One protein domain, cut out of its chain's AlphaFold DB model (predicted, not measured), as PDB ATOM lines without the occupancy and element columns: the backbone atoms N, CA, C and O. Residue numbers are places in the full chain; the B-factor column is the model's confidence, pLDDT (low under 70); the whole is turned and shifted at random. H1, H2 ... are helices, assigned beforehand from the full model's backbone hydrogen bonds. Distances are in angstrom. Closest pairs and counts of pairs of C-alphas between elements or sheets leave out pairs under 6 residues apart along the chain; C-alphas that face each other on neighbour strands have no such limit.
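What this domain is: This is residues 298 to 386 of the 483 residues of an uncharacterized protein of Caballeronia sp. SBC1 (UniProt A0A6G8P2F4). Three helices, H2, H3 and H4, have their centres in a triangle: H2 and H3 make a steep corner, and the short H4 closes the third side loosely. H1 packs crosswise on the first part of H3, and between H1 and H2 a long loop, residues 312 to 340, goes out to a tip near residue 322 and folds back; the last printed residues make a tail. The printed part has 89 residues with four named helices, H1, H2, H3, H4 in chain order, and no named strand. Its class is all helix, though under half of the residues, 39 of 89, are in named elements. It is compact, with a radius of gyration of the C-alphas of 12.1 A and spans of 38 by 28 by 26 A.

How they stand to each other: Begin with H1, residues 304 to 311, which touches the hub H3, residues 357 to 368; their closest C-alphas are those of Asp 306 and Thr 358, 6.5 A apart. H3 touches H1 with residues 358 to 361 alone, and their lines stand at 73 degrees, only just about perpendicular. Next look at H2, residues 341 to 353, whose residues 348 to 353 touch residues 358 to 363 of H3; the closest C-alphas, of Ala 352 and Thr 360, are 4.3 A apart. These two helices run opposite ways at a steep tilt of 64 degrees. Then find H4, residues 372 to 377, which only just touches H2, with 3 pairs of C-alphas within 8 A, the closest those of Ala 345 and Phe 377 at 6.2 A; they are about perpendicular at 79 degrees. H3 and H4 touch only at the corner, and only just, with 3 such pairs, the closest Ile 367 and Val 374 at 6.3 A. H1 is apart from both H2 and H4. In H1, H2, H3 and H4 every O i to N i+4 pair is within hydrogen-bond range.

Where its parts are: Find C-alpha 304 at (18.028, -58.484, -5.528), where H1 begins; it is 10.5 A long. H2 begins at C-alpha 341 at (16.728, -38.022, 0.976) and runs 18.2 A; H3 then runs 16.1 A. H4 ends at C-alpha 377 at (8.186, -37.848, 2.474), 8.6 A from its first C-alpha.

The domain as a whole: Between the C-alphas of Gly 322 and Leu 386, the two farthest apart, you will find 39.3 A. The printed part has no cut; the link from H1 to H2 is long, with 29 residues, and the other two are tight. The mean pLDDT of the printed part is 70.8, and residues 298 to 302, 314, 316 to 337 and 384 to 386 are under 70.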
ATOM      1  N   PRO A 298      -0.236 -57.195  -3.504       62.62
ATOM      2  CA  PRO A 298       0.624 -58.363  -3.565       62.62
ATOM      3  C   PRO A 298       1.678 -58.227  -2.475       62.62
ATOM      4  O   PRO A 298       2.273 -57.159  -2.341       62.62
ATOM      5  N   LYS A 299       1.920 -59.291  -1.700       59.66
ATOM      6  CA  LYS A 299       3.077 -59.362  -0.797       59.66
ATOM      7  C   LYS A 299       4.338 -59.286  -1.652       59.66
ATOM      8  O   LYS A 299       4.901 -60.311  -2.036       59.66
ATOM      9  N   TYR A 300       4.716 -58.073  -2.027       59.09
ATOM     10  CA  TYR A 300       5.797 -57.806  -2.945       59.09
ATOM     11  C   TYR A 300       7.090 -58.035  -2.180       59.09
ATOM     12  O   TYR A 300       7.425 -57.313  -1.242       59.09
ATOM     13  N   GLN A 301       7.793 -59.105  -2.534       63.00
ATOM     14  CA  GLN A 301       9.131 -59.338  -2.022       63.00
ATOM     15  C   GLN A 301      10.090 -58.532  -2.878       63.00
ATOM     16  O   GLN A 301      10.373 -58.921  -4.008       63.00
ATOM     17  N   TRP A 302      10.594 -57.432  -2.326       63.12
ATOM     18  CA  TRP A 302      11.687 -56.695  -2.938       63.12
ATOM     19  C   TRP A 302      12.857 -57.639  -3.243       63.12
ATOM     20  O   TRP A 302      13.375 -58.324  -2.352       63.12
ATOM     21  N   THR A 303      13.253 -57.728  -4.510       73.12
ATOM     22  CA  THR A 303      14.246 -58.703  -4.963       73.12
ATOM     23  C   THR A 303      15.637 -58.086  -5.090       73.12
ATOM     24  O   THR A 303      15.815 -56.876  -5.202       73.12
ATOM     25  N   LYS A 304      16.669 -58.937  -5.175       72.44
ATOM     26  CA  LYS A 304      18.028 -58.484  -5.528       72.44
ATOM     27  C   LYS A 304      18.094 -57.801  -6.901       72.44
ATOM     28  O   LYS A 304      18.985 -56.986  -7.117       72.44
ATOM     29  N   GLY A 305      17.202 -58.167  -7.826       75.25
ATOM     30  CA  GLY A 305      17.116 -57.531  -9.141       75.25
ATOM     31  C   GLY A 305      16.630 -56.089  -9.036       75.25
ATOM     32  O   GLY A 305      17.207 -55.210  -9.670       75.25
ATOM     33  N   ASP A 306      15.649 -55.847  -8.168       71.25
ATOM     34  CA  ASP A 306      15.110 -54.512  -7.916       71.25
ATOM     35  C   ASP A 306      16.159 -53.607  -7.255       71.25
ATOM     36  O   ASP A 306      16.356 -52.477  -7.699       71.25
ATOM     37  N   SER A 307      16.921 -54.122  -6.276       70.81
ATOM     38  CA  SER A 307      18.054 -53.386  -5.688       70.81
ATOM     39  C   SER A 307      19.086 -52.986  -6.742       70.81
ATOM     40  O   SER A 307      19.488 -51.833  -6.792       70.81
ATOM     41  N   ALA A 308      19.476 -53.904  -7.633       76.12
ATOM     42  CA  ALA A 308      20.444 -53.591  -8.685       76.12
ATOM     43  C   ALA A 308      19.915 -52.540  -9.681       76.12
ATOM     44  O   ALA A 308      20.683 -51.710 -10.168       76.12
ATOM     45  N   ALA A 309      18.613 -52.565  -9.987       76.31
ATOM     46  CA  ALA A 309      17.975 -51.573 -10.848       76.31
ATOM     47  C   ALA A 309      17.894 -50.188 -10.181       76.31
ATOM     48  O   ALA A 309      18.125 -49.182 -10.850       76.31
ATOM     49  N   ALA A 310      17.604 -50.142  -8.880       75.31
ATOM     50  CA  ALA A 310      17.607 -48.921  -8.080       75.31
ATOM     51  C   ALA A 310      19.022 -48.327  -7.935       75.31
ATOM     52  O   ALA A 310      19.217 -47.132  -8.156       75.31
ATOM     53  N   ASP A 311      20.023 -49.163  -7.649       76.06
ATOM     54  CA  ASP A 311      21.430 -48.757  -7.532       76.06
ATOM     55  C   ASP A 311      21.958 -48.169  -8.849       76.06
ATOM     56  O   ASP A 311      22.633 -47.142  -8.854       76.06
ATOM     57  N   ALA A 312      21.596 -48.762  -9.993       75.81
ATOM     58  CA  ALA A 312      21.976 -48.245 -11.311       75.81
ATOM     59  C   ALA A 312      21.430 -46.833 -11.598       75.81
ATOM     60  O   ALA A 312      21.937 -46.149 -12.487       75.81
ATOM     61  N   ARG A 313      20.401 -46.401 -10.859       70.81
ATOM     62  CA  ARG A 313      19.788 -45.070 -10.946       70.81
ATOM     63  C   ARG A 313      20.213 -44.138  -9.806       70.81
ATOM     64  O   ARG A 313      19.708 -43.023  -9.723       70.81
ATOM     65  N   GLY A 314      21.141 -44.581  -8.956       66.94
ATOM     66  CA  GLY A 314      21.651 -43.809  -7.823       66.94
ATOM     67  C   GLY A 314      20.655 -43.657  -6.673       66.94
ATOM     68  O   GLY A 314      20.789 -42.723  -5.894       66.94
ATOM     69  N   TRP A 315      19.638 -44.525  -6.580       72.50
ATOM     70  CA  TRP A 315      18.627 -44.453  -5.514       72.50
ATOM     71  C   TRP A 315      19.059 -45.158  -4.225       72.50
ATOM     72  O   TRP A 315      18.433 -44.953  -3.195       72.50
ATOM     73  N   GLY A 316      20.068 -46.038  -4.287       63.94
ATOM     74  CA  GLY A 316      20.693 -46.669  -3.117       63.94
ATOM     75  C   GLY A 316      19.733 -47.337  -2.121       63.94
ATOM     76  O   GLY A 316      20.085 -47.472  -0.954       63.94
ATOM     77  N   LEU A 317      18.534 -47.742  -2.562       62.00
ATOM     78  CA  LEU A 317      17.346 -47.925  -1.712       62.00
ATOM     79  C   LEU A 317      17.454 -49.022  -0.624       62.00
ATOM     80  O   LEU A 317      16.512 -49.201   0.141       62.00
ATOM     81  N   PHE A 318      18.542 -49.796  -0.534       60.72
ATOM     82  CA  PHE A 318      18.613 -50.941   0.381       60.72
ATOM     83  C   PHE A 318      19.978 -51.104   1.035       60.72
ATOM     84  O   PHE A 318      20.907 -51.667   0.455       60.72
ATOM     85  N   GLU A 319      20.047 -50.771   2.320       49.03
ATOM     86  CA  GLU A 319      21.045 -51.346   3.208       49.03
ATOM     87  C   GLU A 319      20.357 -51.841   4.482       49.03
ATOM     88  O   GLU A 319      19.857 -51.058   5.281       49.03
ATOM     89  N   SER A 320      20.284 -53.166   4.671       43.97
ATOM     90  CA  SER A 320      19.772 -53.720   5.926       43.97
ATOM     91  C   SER A 320      20.776 -53.421   7.041       43.97
ATOM     92  O   SER A 320      21.780 -54.127   7.191       43.97
ATOM     93  N   SER A 321      20.514 -52.406   7.854       41.41
ATOM     94  CA  SER A 321      21.245 -52.162   9.097       41.41
ATOM     95  C   SER A 321      20.720 -53.086  10.216       41.41
ATOM     96  O   SER A 321      20.217 -52.656  11.248       41.41
ATOM     97  N   GLY A 322      20.847 -54.409  10.042       53.69
ATOM     98  CA  GLY A 322      20.437 -55.408  11.044       53.69
ATOM     99  C   GLY A 322      19.018 -55.966  10.858       53.69
ATOM    100  O   GLY A 322      18.599 -56.227   9.736       53.69
ATOM    101  N   ASN A 323      18.305 -56.231  11.964       47.56
ATOM    102  CA  ASN A 323      16.954 -56.832  11.956       47.56
ATOM    103  C   ASN A 323      15.834 -55.835  11.595       47.56
ATOM    104  O   ASN A 323      14.683 -56.246  11.468       47.56
ATOM    105  N   SER A 324      16.153 -54.548  11.461       44.75
ATOM    106  CA  SER A 324      15.248 -53.520  10.954       44.75
ATOM    107  C   SER A 324      15.625 -53.205   9.509       44.75
ATOM    108  O   SER A 324      16.760 -52.834   9.217       44.75
ATOM    109  N   LEU A 325      14.668 -53.368   8.599       48.97
ATOM    110  CA  LEU A 325      14.748 -52.816   7.250       48.97
ATOM    111  C   LEU A 325      14.499 -51.305   7.354       48.97
ATOM    112  O   LEU A 325      13.389 -50.844   7.116       48.97
ATOM    113  N   GLU A 326      15.503 -50.536   7.771       51.78
ATOM    114  CA  GLU A 326      15.452 -49.082   7.612       51.78
ATOM    115  C   GLU A 326      15.849 -48.742   6.177       51.78
ATOM    116  O   GLU A 326      16.977 -48.984   5.748       51.78
ATOM    117  N   LEU A 327      14.889 -48.218   5.419       55.09
ATOM    118  CA  LEU A 327      15.128 -47.741   4.065       55.09
ATOM    119  C   LEU A 327      15.812 -46.374   4.122       55.09
ATOM    120  O   LEU A 327      15.232 -45.406   4.612       55.09
ATOM    121  N   GLN A 328      17.037 -46.309   3.605       62.28
ATOM    122  CA  GLN A 328      17.745 -45.061   3.338       62.28
ATOM    123  C   GLN A 328      17.646 -44.788   1.840       62.28
ATOM    124  O   GLN A 328      17.981 -45.650   1.030       62.28
ATOM    125  N   LEU A 329      17.143 -43.609   1.475       60.72
ATOM    126  CA  LEU A 329      16.964 -43.212   0.077       60.72
ATOM    127  C   LEU A 329      18.277 -42.747  -0.574       60.72
ATOM    128  O   LEU A 329      18.289 -42.381  -1.740       60.72
ATOM    129  N   GLN A 330      19.394 -42.797   0.146       62.62
ATOM    130  CA  GLN A 330      20.717 -42.508  -0.384       62.62
ATOM    131  C   GLN A 330      21.767 -43.100   0.558       62.62
ATOM    132  O   GLN A 330      21.680 -42.934   1.777       62.62
ATOM    133  N   ARG A 331      22.787 -43.787   0.031       62.66
ATOM    134  CA  ARG A 331      23.913 -44.214   0.872       62.66
ATOM    135  C   ARG A 331      24.734 -43.002   1.304       62.66
ATOM    136  O   ARG A 331      24.964 -42.074   0.526       62.66
ATOM    137  N   SER A 332      25.272 -43.040   2.524       56.31
ATOM    138  CA  SER A 332      26.240 -42.038   2.981       56.31
ATOM    139  C   SER A 332      27.464 -42.013   2.048       56.31
ATOM    140  O   SER A 332      28.239 -42.973   2.033       56.31
ATOM    141  N   GLY A 333      27.637 -40.929   1.281       60.88
ATOM    142  CA  GLY A 333      28.712 -40.755   0.289       60.88
ATOM    143  C   GLY A 333      28.270 -40.773  -1.184       60.88
ATOM    144  O   GLY A 333      29.127 -40.701  -2.063       60.88
ATOM    145  N   GLU A 334      26.966 -40.873  -1.458       59.09
ATOM    146  CA  GLU A 334      26.379 -40.774  -2.806       59.09
ATOM    147  C   GLU A 334      25.695 -39.418  -3.072       59.09
ATOM    148  O   GLU A 334      24.876 -39.305  -3.984       59.09
ATOM    149  N   ASP A 335      26.076 -38.362  -2.348       60.53
ATOM    150  CA  ASP A 335      25.652 -36.947  -2.479       60.53
ATOM    151  C   ASP A 335      25.858 -36.338  -3.885       60.53
ATOM    152  O   ASP A 335      25.481 -35.204  -4.166       60.53
ATOM    153  N   SER A 336      26.429 -37.114  -4.805       56.19
ATOM    154  CA  SER A 336      26.624 -36.758  -6.209       56.19
ATOM    155  C   SER A 336      25.361 -36.784  -7.081       56.19
ATOM    156  O   SER A 336      25.355 -36.108  -8.110       56.19
ATOM    157  N   PHE A 337      24.314 -37.538  -6.714       60.34
ATOM    158  CA  PHE A 337      23.092 -37.665  -7.532       60.34
ATOM    159  C   PHE A 337      21.934 -36.809  -7.023       60.34
ATOM    160  O   PHE A 337      21.268 -36.141  -7.815       60.34
ATOM    161  N   PHE A 338      21.722 -36.801  -5.710       70.12
ATOM    162  CA  PHE A 338      20.681 -36.026  -5.046       70.12
ATOM    163  C   PHE A 338      21.269 -35.303  -3.838       70.12
ATOM    164  O   PHE A 338      22.242 -35.761  -3.241       70.12
ATOM    165  N   VAL A 339      20.702 -34.139  -3.522       71.94
ATOM    166  CA  VAL A 339      21.191 -33.276  -2.439       71.94
ATOM    167  C   VAL A 339      20.825 -33.830  -1.055       71.94
ATOM    168  O   VAL A 339      21.590 -33.655  -0.109       71.94
ATOM    169  N   ASP A 340      19.685 -34.514  -0.950       75.12
ATOM    170  CA  ASP A 340      19.168 -35.120   0.274       75.12
ATOM    171  C   ASP A 340      18.139 -36.233  -0.024       75.12
ATOM    172  O   ASP A 340      17.707 -36.432  -1.165       75.12
ATOM    173  N   ASP A 341      17.725 -36.944   1.033       73.50
ATOM    174  CA  ASP A 341      16.728 -38.022   0.976       73.50
ATOM    175  C   ASP A 341      15.354 -37.547   0.464       73.50
ATOM    176  O   ASP A 341      14.615 -38.329  -0.133       73.50
ATOM    177  N   GLU A 342      14.992 -36.278   0.694       78.56
ATOM    178  CA  GLU A 342      13.706 -35.710   0.269       78.56
ATOM    179  C   GLU A 342      13.663 -35.530  -1.253       78.56
ATOM    180  O   GLU A 342      12.664 -35.870  -1.897       78.56
ATOM    181  N   ALA A 343      14.770 -35.084  -1.853       72.50
ATOM    182  CA  ALA A 343      14.925 -34.998  -3.299       72.50
ATOM    183  C   ALA A 343      14.836 -36.379  -3.964       72.50
ATOM    184  O   ALA A 343      14.192 -36.515  -5.009       72.50
ATOM    185  N   VAL A 344      15.419 -37.418  -3.351       80.00
ATOM    186  CA  VAL A 344      15.285 -38.794  -3.855       80.00
ATOM    187  C   VAL A 344      13.848 -39.286  -3.714       80.00
ATOM    188  O   VAL A 344      13.297 -39.806  -4.682       80.00
ATOM    189  N   ALA A 345      13.219 -39.099  -2.549       81.62
ATOM    190  CA  ALA A 345      11.835 -39.509  -2.309       81.62
ATOM    191  C   ALA A 345      10.886 -38.893  -3.345       81.62
ATOM    192  O   ALA A 345      10.097 -39.599  -3.972       81.62
ATOM    193  N   THR A 346      11.031 -37.587  -3.578       79.25
ATOM    194  CA  THR A 346      10.254 -36.829  -4.564       79.25
ATOM    195  C   THR A 346      10.477 -37.370  -5.974       79.25
ATOM    196  O   THR A 346       9.523 -37.553  -6.730       79.25
ATOM    197  N   HIS A 347      11.725 -37.677  -6.336       80.06
ATOM    198  CA  HIS A 347      12.052 -38.228  -7.648       80.06
ATOM    199  C   HIS A 347      11.498 -39.645  -7.852       80.06
ATOM    200  O   HIS A 347      10.929 -39.939  -8.902       80.06
ATOM    201  N   VAL A 348      11.617 -40.519  -6.849       83.12
ATOM    202  CA  VAL A 348      11.061 -41.878  -6.888       83.12
ATOM    203  C   VAL A 348       9.536 -41.826  -6.963       83.12
ATOM    204  O   VAL A 348       8.956 -42.511  -7.801       83.12
ATOM    205  N   GLN A 349       8.880 -40.972  -6.171       88.38
ATOM    206  CA  GLN A 349       7.429 -40.786  -6.241       88.38
ATOM    207  C   GLN A 349       6.984 -40.291  -7.619       88.38
ATOM    208  O   GLN A 349       6.032 -40.818  -8.188       88.38
ATOM    209  N   MET A 350       7.690 -39.305  -8.176       83.62
ATOM    210  CA  MET A 350       7.428 -38.786  -9.516       83.62
ATOM    211  C   MET A 350       7.511 -39.903 -10.564       83.62
ATOM    212  O   MET A 350       6.601 -40.062 -11.371       83.62
ATOM    213  N   LEU A 351       8.576 -40.708 -10.543       79.44
ATOM    214  CA  LEU A 351       8.737 -41.814 -11.487       79.44
ATOM    215  C   LEU A 351       7.681 -42.906 -11.299       79.44
ATOM    216  O   LEU A 351       7.206 -43.456 -12.290       79.44
ATOM    217  N   ALA A 352       7.287 -43.194 -10.058       84.38
ATOM    218  CA  ALA A 352       6.189 -44.110  -9.772       84.38
ATOM    219  C   ALA A 352       4.870 -43.587 -10.367       84.38
ATOM    220  O   ALA A 352       4.177 -44.333 -11.050       84.38
ATOM    221  N   ASN A 353       4.572 -42.293 -10.208       80.81
ATOM    222  CA  ASN A 353       3.401 -41.644 -10.814       80.81
ATOM    223  C   ASN A 353       3.421 -41.701 -12.350       80.81
ATOM    224  O   ASN A 353       2.367 -41.807 -12.967       80.81
ATOM    225  N   PHE A 354       4.605 -41.706 -12.970       75.69
ATOM    226  CA  PHE A 354       4.773 -41.925 -14.413       75.69
ATOM    227  C   PHE A 354       4.750 -43.407 -14.834       75.69
ATOM    228  O   PHE A 354       4.992 -43.724 -16.000       75.69
ATOM    229  N   GLY A 355       4.474 -44.328 -13.910       79.31
ATOM    230  CA  GLY A 355       4.386 -45.757 -14.191       79.31
ATOM    231  C   GLY A 355       5.738 -46.450 -14.361       79.31
ATOM    232  O   GLY A 355       5.792 -47.540 -14.934       79.31
ATOM    233  N   ASP A 356       6.842 -45.863 -13.880       82.38
ATOM    234  CA  ASP A 356       8.118 -46.572 -13.857       82.38
ATOM    235  C   ASP A 356       8.010 -47.785 -12.916       82.38
ATOM    236  O   ASP A 356       7.699 -47.626 -11.729       82.38
ATOM    237  N   PRO A 357       8.263 -49.009 -13.411       78.75
ATOM    238  CA  PRO A 357       7.999 -50.217 -12.641       78.75
ATOM    239  C   PRO A 357       8.913 -50.321 -11.419       78.75
ATOM    240  O   PRO A 357       8.456 -50.706 -10.348       78.75
ATOM    241  N   THR A 358      10.183 -49.924 -11.536       79.19
ATOM    242  CA  THR A 358      11.142 -49.993 -10.426       79.19
ATOM    243  C   THR A 358      10.787 -48.990  -9.332       79.19
ATOM    244  O   THR A 358      10.824 -49.334  -8.154       79.19
ATOM    245  N   ALA A 359      10.416 -47.763  -9.704       83.62
ATOM    246  CA  ALA A 359       9.975 -46.746  -8.755       83.62
ATOM    247  C   ALA A 359       8.656 -47.138  -8.073       83.62
ATOM    248  O   ALA A 359       8.535 -47.044  -6.853       83.62
ATOM    249  N   THR A 360       7.698 -47.663  -8.842       84.25
ATOM    250  CA  THR A 360       6.423 -48.172  -8.316       84.25
ATOM    251  C   THR A 360       6.657 -49.285  -7.299       84.25
ATOM    252  O   THR A 360       6.115 -49.247  -6.195       84.25
ATOM    253  N   HIS A 361       7.524 -50.246  -7.629       82.56
ATOM    254  CA  HIS A 361       7.911 -51.306  -6.703       82.56
ATOM    255  C   HIS A 361       8.618 -50.752  -5.459       82.56
ATOM    256  O   HIS A 361       8.450 -51.296  -4.368       82.56
ATOM    257  N   ALA A 362       9.414 -49.686  -5.599       83.12
ATOM    258  CA  ALA A 362      10.151 -49.104  -4.479       83.12
ATOM    259  C   ALA A 362       9.186 -48.482  -3.472       83.12
ATOM    260  O   ALA A 362       9.275 -48.766  -2.278       83.12
ATOM    261  N   VAL A 363       8.208 -47.717  -3.961       84.88
ATOM    262  CA  VAL A 363       7.154 -47.137  -3.122       84.88
ATOM    263  C   VAL A 363       6.295 -48.228  -2.477       84.88
ATOM    264  O   VAL A 363       6.031 -48.165  -1.278       84.88
ATOM    265  N   GLN A 364       5.935 -49.281  -3.218       83.69
ATOM    266  CA  GLN A 364       5.225 -50.441  -2.664       83.69
ATOM    267  C   GLN A 364       5.990 -51.105  -1.518       83.69
ATOM    268  O   GLN A 364       5.406 -51.392  -0.474       83.69
ATOM    269  N   ALA A 365       7.292 -51.336  -1.693       78.06
ATOM    270  CA  ALA A 365       8.130 -51.939  -0.663       78.06
ATOM    271  C   ALA A 365       8.273 -51.031   0.569       78.06
ATOM    272  O   ALA A 365       8.230 -51.530   1.692       78.06
ATOM    273  N   LEU A 366       8.389 -49.713   0.370       80.06
ATOM    274  CA  LEU A 366       8.434 -48.718   1.447       80.06
ATOM    275  C   LEU A 366       7.151 -48.724   2.286       80.06
ATOM    276  O   LEU A 366       7.231 -48.755   3.515       80.06
ATOM    277  N   ILE A 367       5.990 -48.742   1.625       81.94
ATOM    278  CA  ILE A 367       4.671 -48.791   2.270       81.94
ATOM    279  C   ILE A 367       4.484 -50.115   3.014       81.94
ATOM    280  O   ILE A 367       4.127 -50.112   4.189       81.94
ATOM    281  N   ALA A 368       4.783 -51.247   2.371       74.94
ATOM    282  CA  ALA A 368       4.629 -52.570   2.976       74.94
ATOM    283  C   ALA A 368       5.550 -52.799   4.190       74.94
ATOM    284  O   ALA A 368       5.245 -53.630   5.043       74.94
ATOM    285  N   ALA A 369       6.679 -52.088   4.257       72.19
ATOM    286  CA  ALA A 369       7.608 -52.133   5.380       72.19
ATOM    287  C   ALA A 369       7.254 -51.157   6.518       72.19
ATOM    288  O   ALA A 369       7.995 -51.118   7.498       72.19
ATOM    289  N   GLU A 370       6.183 -50.361   6.383       76.81
ATOM    290  CA  GLU A 370       5.830 -49.277   7.315       76.81
ATOM    291  C   GLU A 370       7.023 -48.339   7.586       76.81
ATOM    292  O   GLU A 370       7.266 -47.893   8.708       76.81
ATOM    293  N   SER A 371       7.822 -48.061   6.547       79.31
ATOM    294  CA  SER A 371       9.011 -47.219   6.686       79.31
ATOM    295  C   SER A 371       8.619 -45.808   7.125       79.31
ATOM    296  O   SER A 371       7.749 -45.182   6.519       79.31
ATOM    297  N   SER A 372       9.335 -45.244   8.102       75.69
ATOM    298  CA  SER A 372       9.145 -43.851   8.538       75.69
ATOM    299  C   SER A 372       9.336 -42.832   7.406       75.69
ATOM    300  O   SER A 372       8.862 -41.702   7.501       75.69
ATOM    301  N   GLY A 373      10.026 -43.218   6.324       76.19
ATOM    302  CA  GLY A 373      10.161 -42.407   5.114       76.19
ATOM    303  C   GLY A 373       8.842 -42.198   4.361       76.19
ATOM    304  O   GLY A 373       8.681 -41.169   3.716       76.19
ATOM    305  N   VAL A 374       7.881 -43.122   4.469       80.38
ATOM    306  CA  VAL A 374       6.581 -43.013   3.784       80.38
ATOM    307  C   VAL A 374       5.810 -41.804   4.296       80.38
ATOM    308  O   VAL A 374       5.402 -40.962   3.503       80.38
ATOM    309  N   GLU A 375       5.666 -41.679   5.617       78.75
ATOM    310  CA  GLU A 375       4.983 -40.538   6.230       78.75
ATOM    311  C   GLU A 375       5.819 -39.261   6.095       78.75
ATOM    312  O   GLU A 375       5.304 -38.222   5.677       78.75
ATOM    313  N   ARG A 376       7.133 -39.349   6.366       80.25
ATOM    314  CA  ARG A 376       8.051 -38.203   6.302       80.25
ATOM    315  C   ARG A 376       8.078 -37.543   4.923       80.25
ATOM    316  O   ARG A 376       8.098 -36.318   4.853       80.25
ATOM    317  N   PHE A 377       8.085 -38.336   3.852       83.00
ATOM    318  CA  PHE A 377       8.186 -37.848   2.474       83.00
ATOM    319  C   PHE A 377       6.873 -37.951   1.689       83.00
ATOM    320  O   PHE A 377       6.853 -37.685   0.490       83.00
ATOM    321  N   LYS A 378       5.769 -38.319   2.355       84.69
ATOM    322  CA  LYS A 378       4.423 -38.440   1.769       84.69
ATOM    323  C   LYS A 378       4.362 -39.353   0.535       84.69
ATOM    324  O   LYS A 378       3.664 -39.043  -0.429       84.69
ATOM    325  N   LEU A 379       5.083 -40.474   0.562       84.69
ATOM    326  CA  LEU A 379       5.087 -41.432  -0.545       84.69
ATOM    327  C   LEU A 379       3.729 -42.138  -0.662       84.69
ATOM    328  O   LEU A 379       3.135 -42.526   0.342       84.69
ATOM    329  N   ARG A 380       3.249 -42.328  -1.891       85.88
ATOM    330  CA  ARG A 380       1.966 -42.959  -2.211       85.88
ATOM    331  C   ARG A 380       2.118 -43.939  -3.355       85.88
ATOM    332  O   ARG A 380       2.842 -43.700  -4.316       85.88
ATOM    333  N   LEU A 381       1.383 -45.036  -3.278       85.50
ATOM    334  CA  LEU A 381       1.186 -45.880  -4.444       85.50
ATOM    335  C   LEU A 381       0.554 -45.027  -5.555       85.50
ATOM    336  O   LEU A 381      -0.452 -44.373  -5.282       85.50
ATOM    337  N   PRO A 382       1.133 -44.991  -6.766       79.12
ATOM    338  CA  PRO A 382       0.488 -44.322  -7.878       79.12
ATOM    339  C   PRO A 382      -0.866 -44.996  -8.103       79.12
ATOM    340  O   PRO A 382      -0.941 -46.217  -8.272       79.12
ATOM    341  N   GLU A 383      -1.940 -44.210  -8.053       72.81
ATOM    342  CA  GLU A 383      -3.238 -44.671  -8.528       72.81
ATOM    343  C   GLU A 383      -3.048 -45.138  -9.968       72.81
ATOM    344  O   GLU A 383      -2.326 -44.504 -10.743       72.81
ATOM    345  N   ALA A 384      -3.653 -46.267 -10.329       52.19
ATOM    346  CA  ALA A 384      -3.626 -46.772 -11.694       52.19
ATOM    347  C   ALA A 384      -4.490 -45.877 -12.600       52.19
ATOM    348  O   ALA A 384      -5.454 -46.339 -13.206       52.19
ATOM    349  N   LYS A 385      -4.163 -44.586 -12.689       50.03
ATOM    350  CA  LYS A 385      -4.716 -43.680 -13.679       50.03
ATOM    351  C   LYS A 385      -4.134 -44.111 -15.016       50.03
ATOM    352  O   LYS A 385      -3.003 -43.788 -15.374       50.03
ATOM    353  N   LEU A 386      -4.915 -44.893 -15.758       42.56
ATOM    354  CA  LEU A 386      -4.825 -44.857 -17.214       42.56
ATOM    355  C   LEU A 386      -4.907 -43.370 -17.595       42.56
ATOM    356  O   LEU A 386      -5.820 -42.712 -17.107       42.56
TER     357      LEU A 386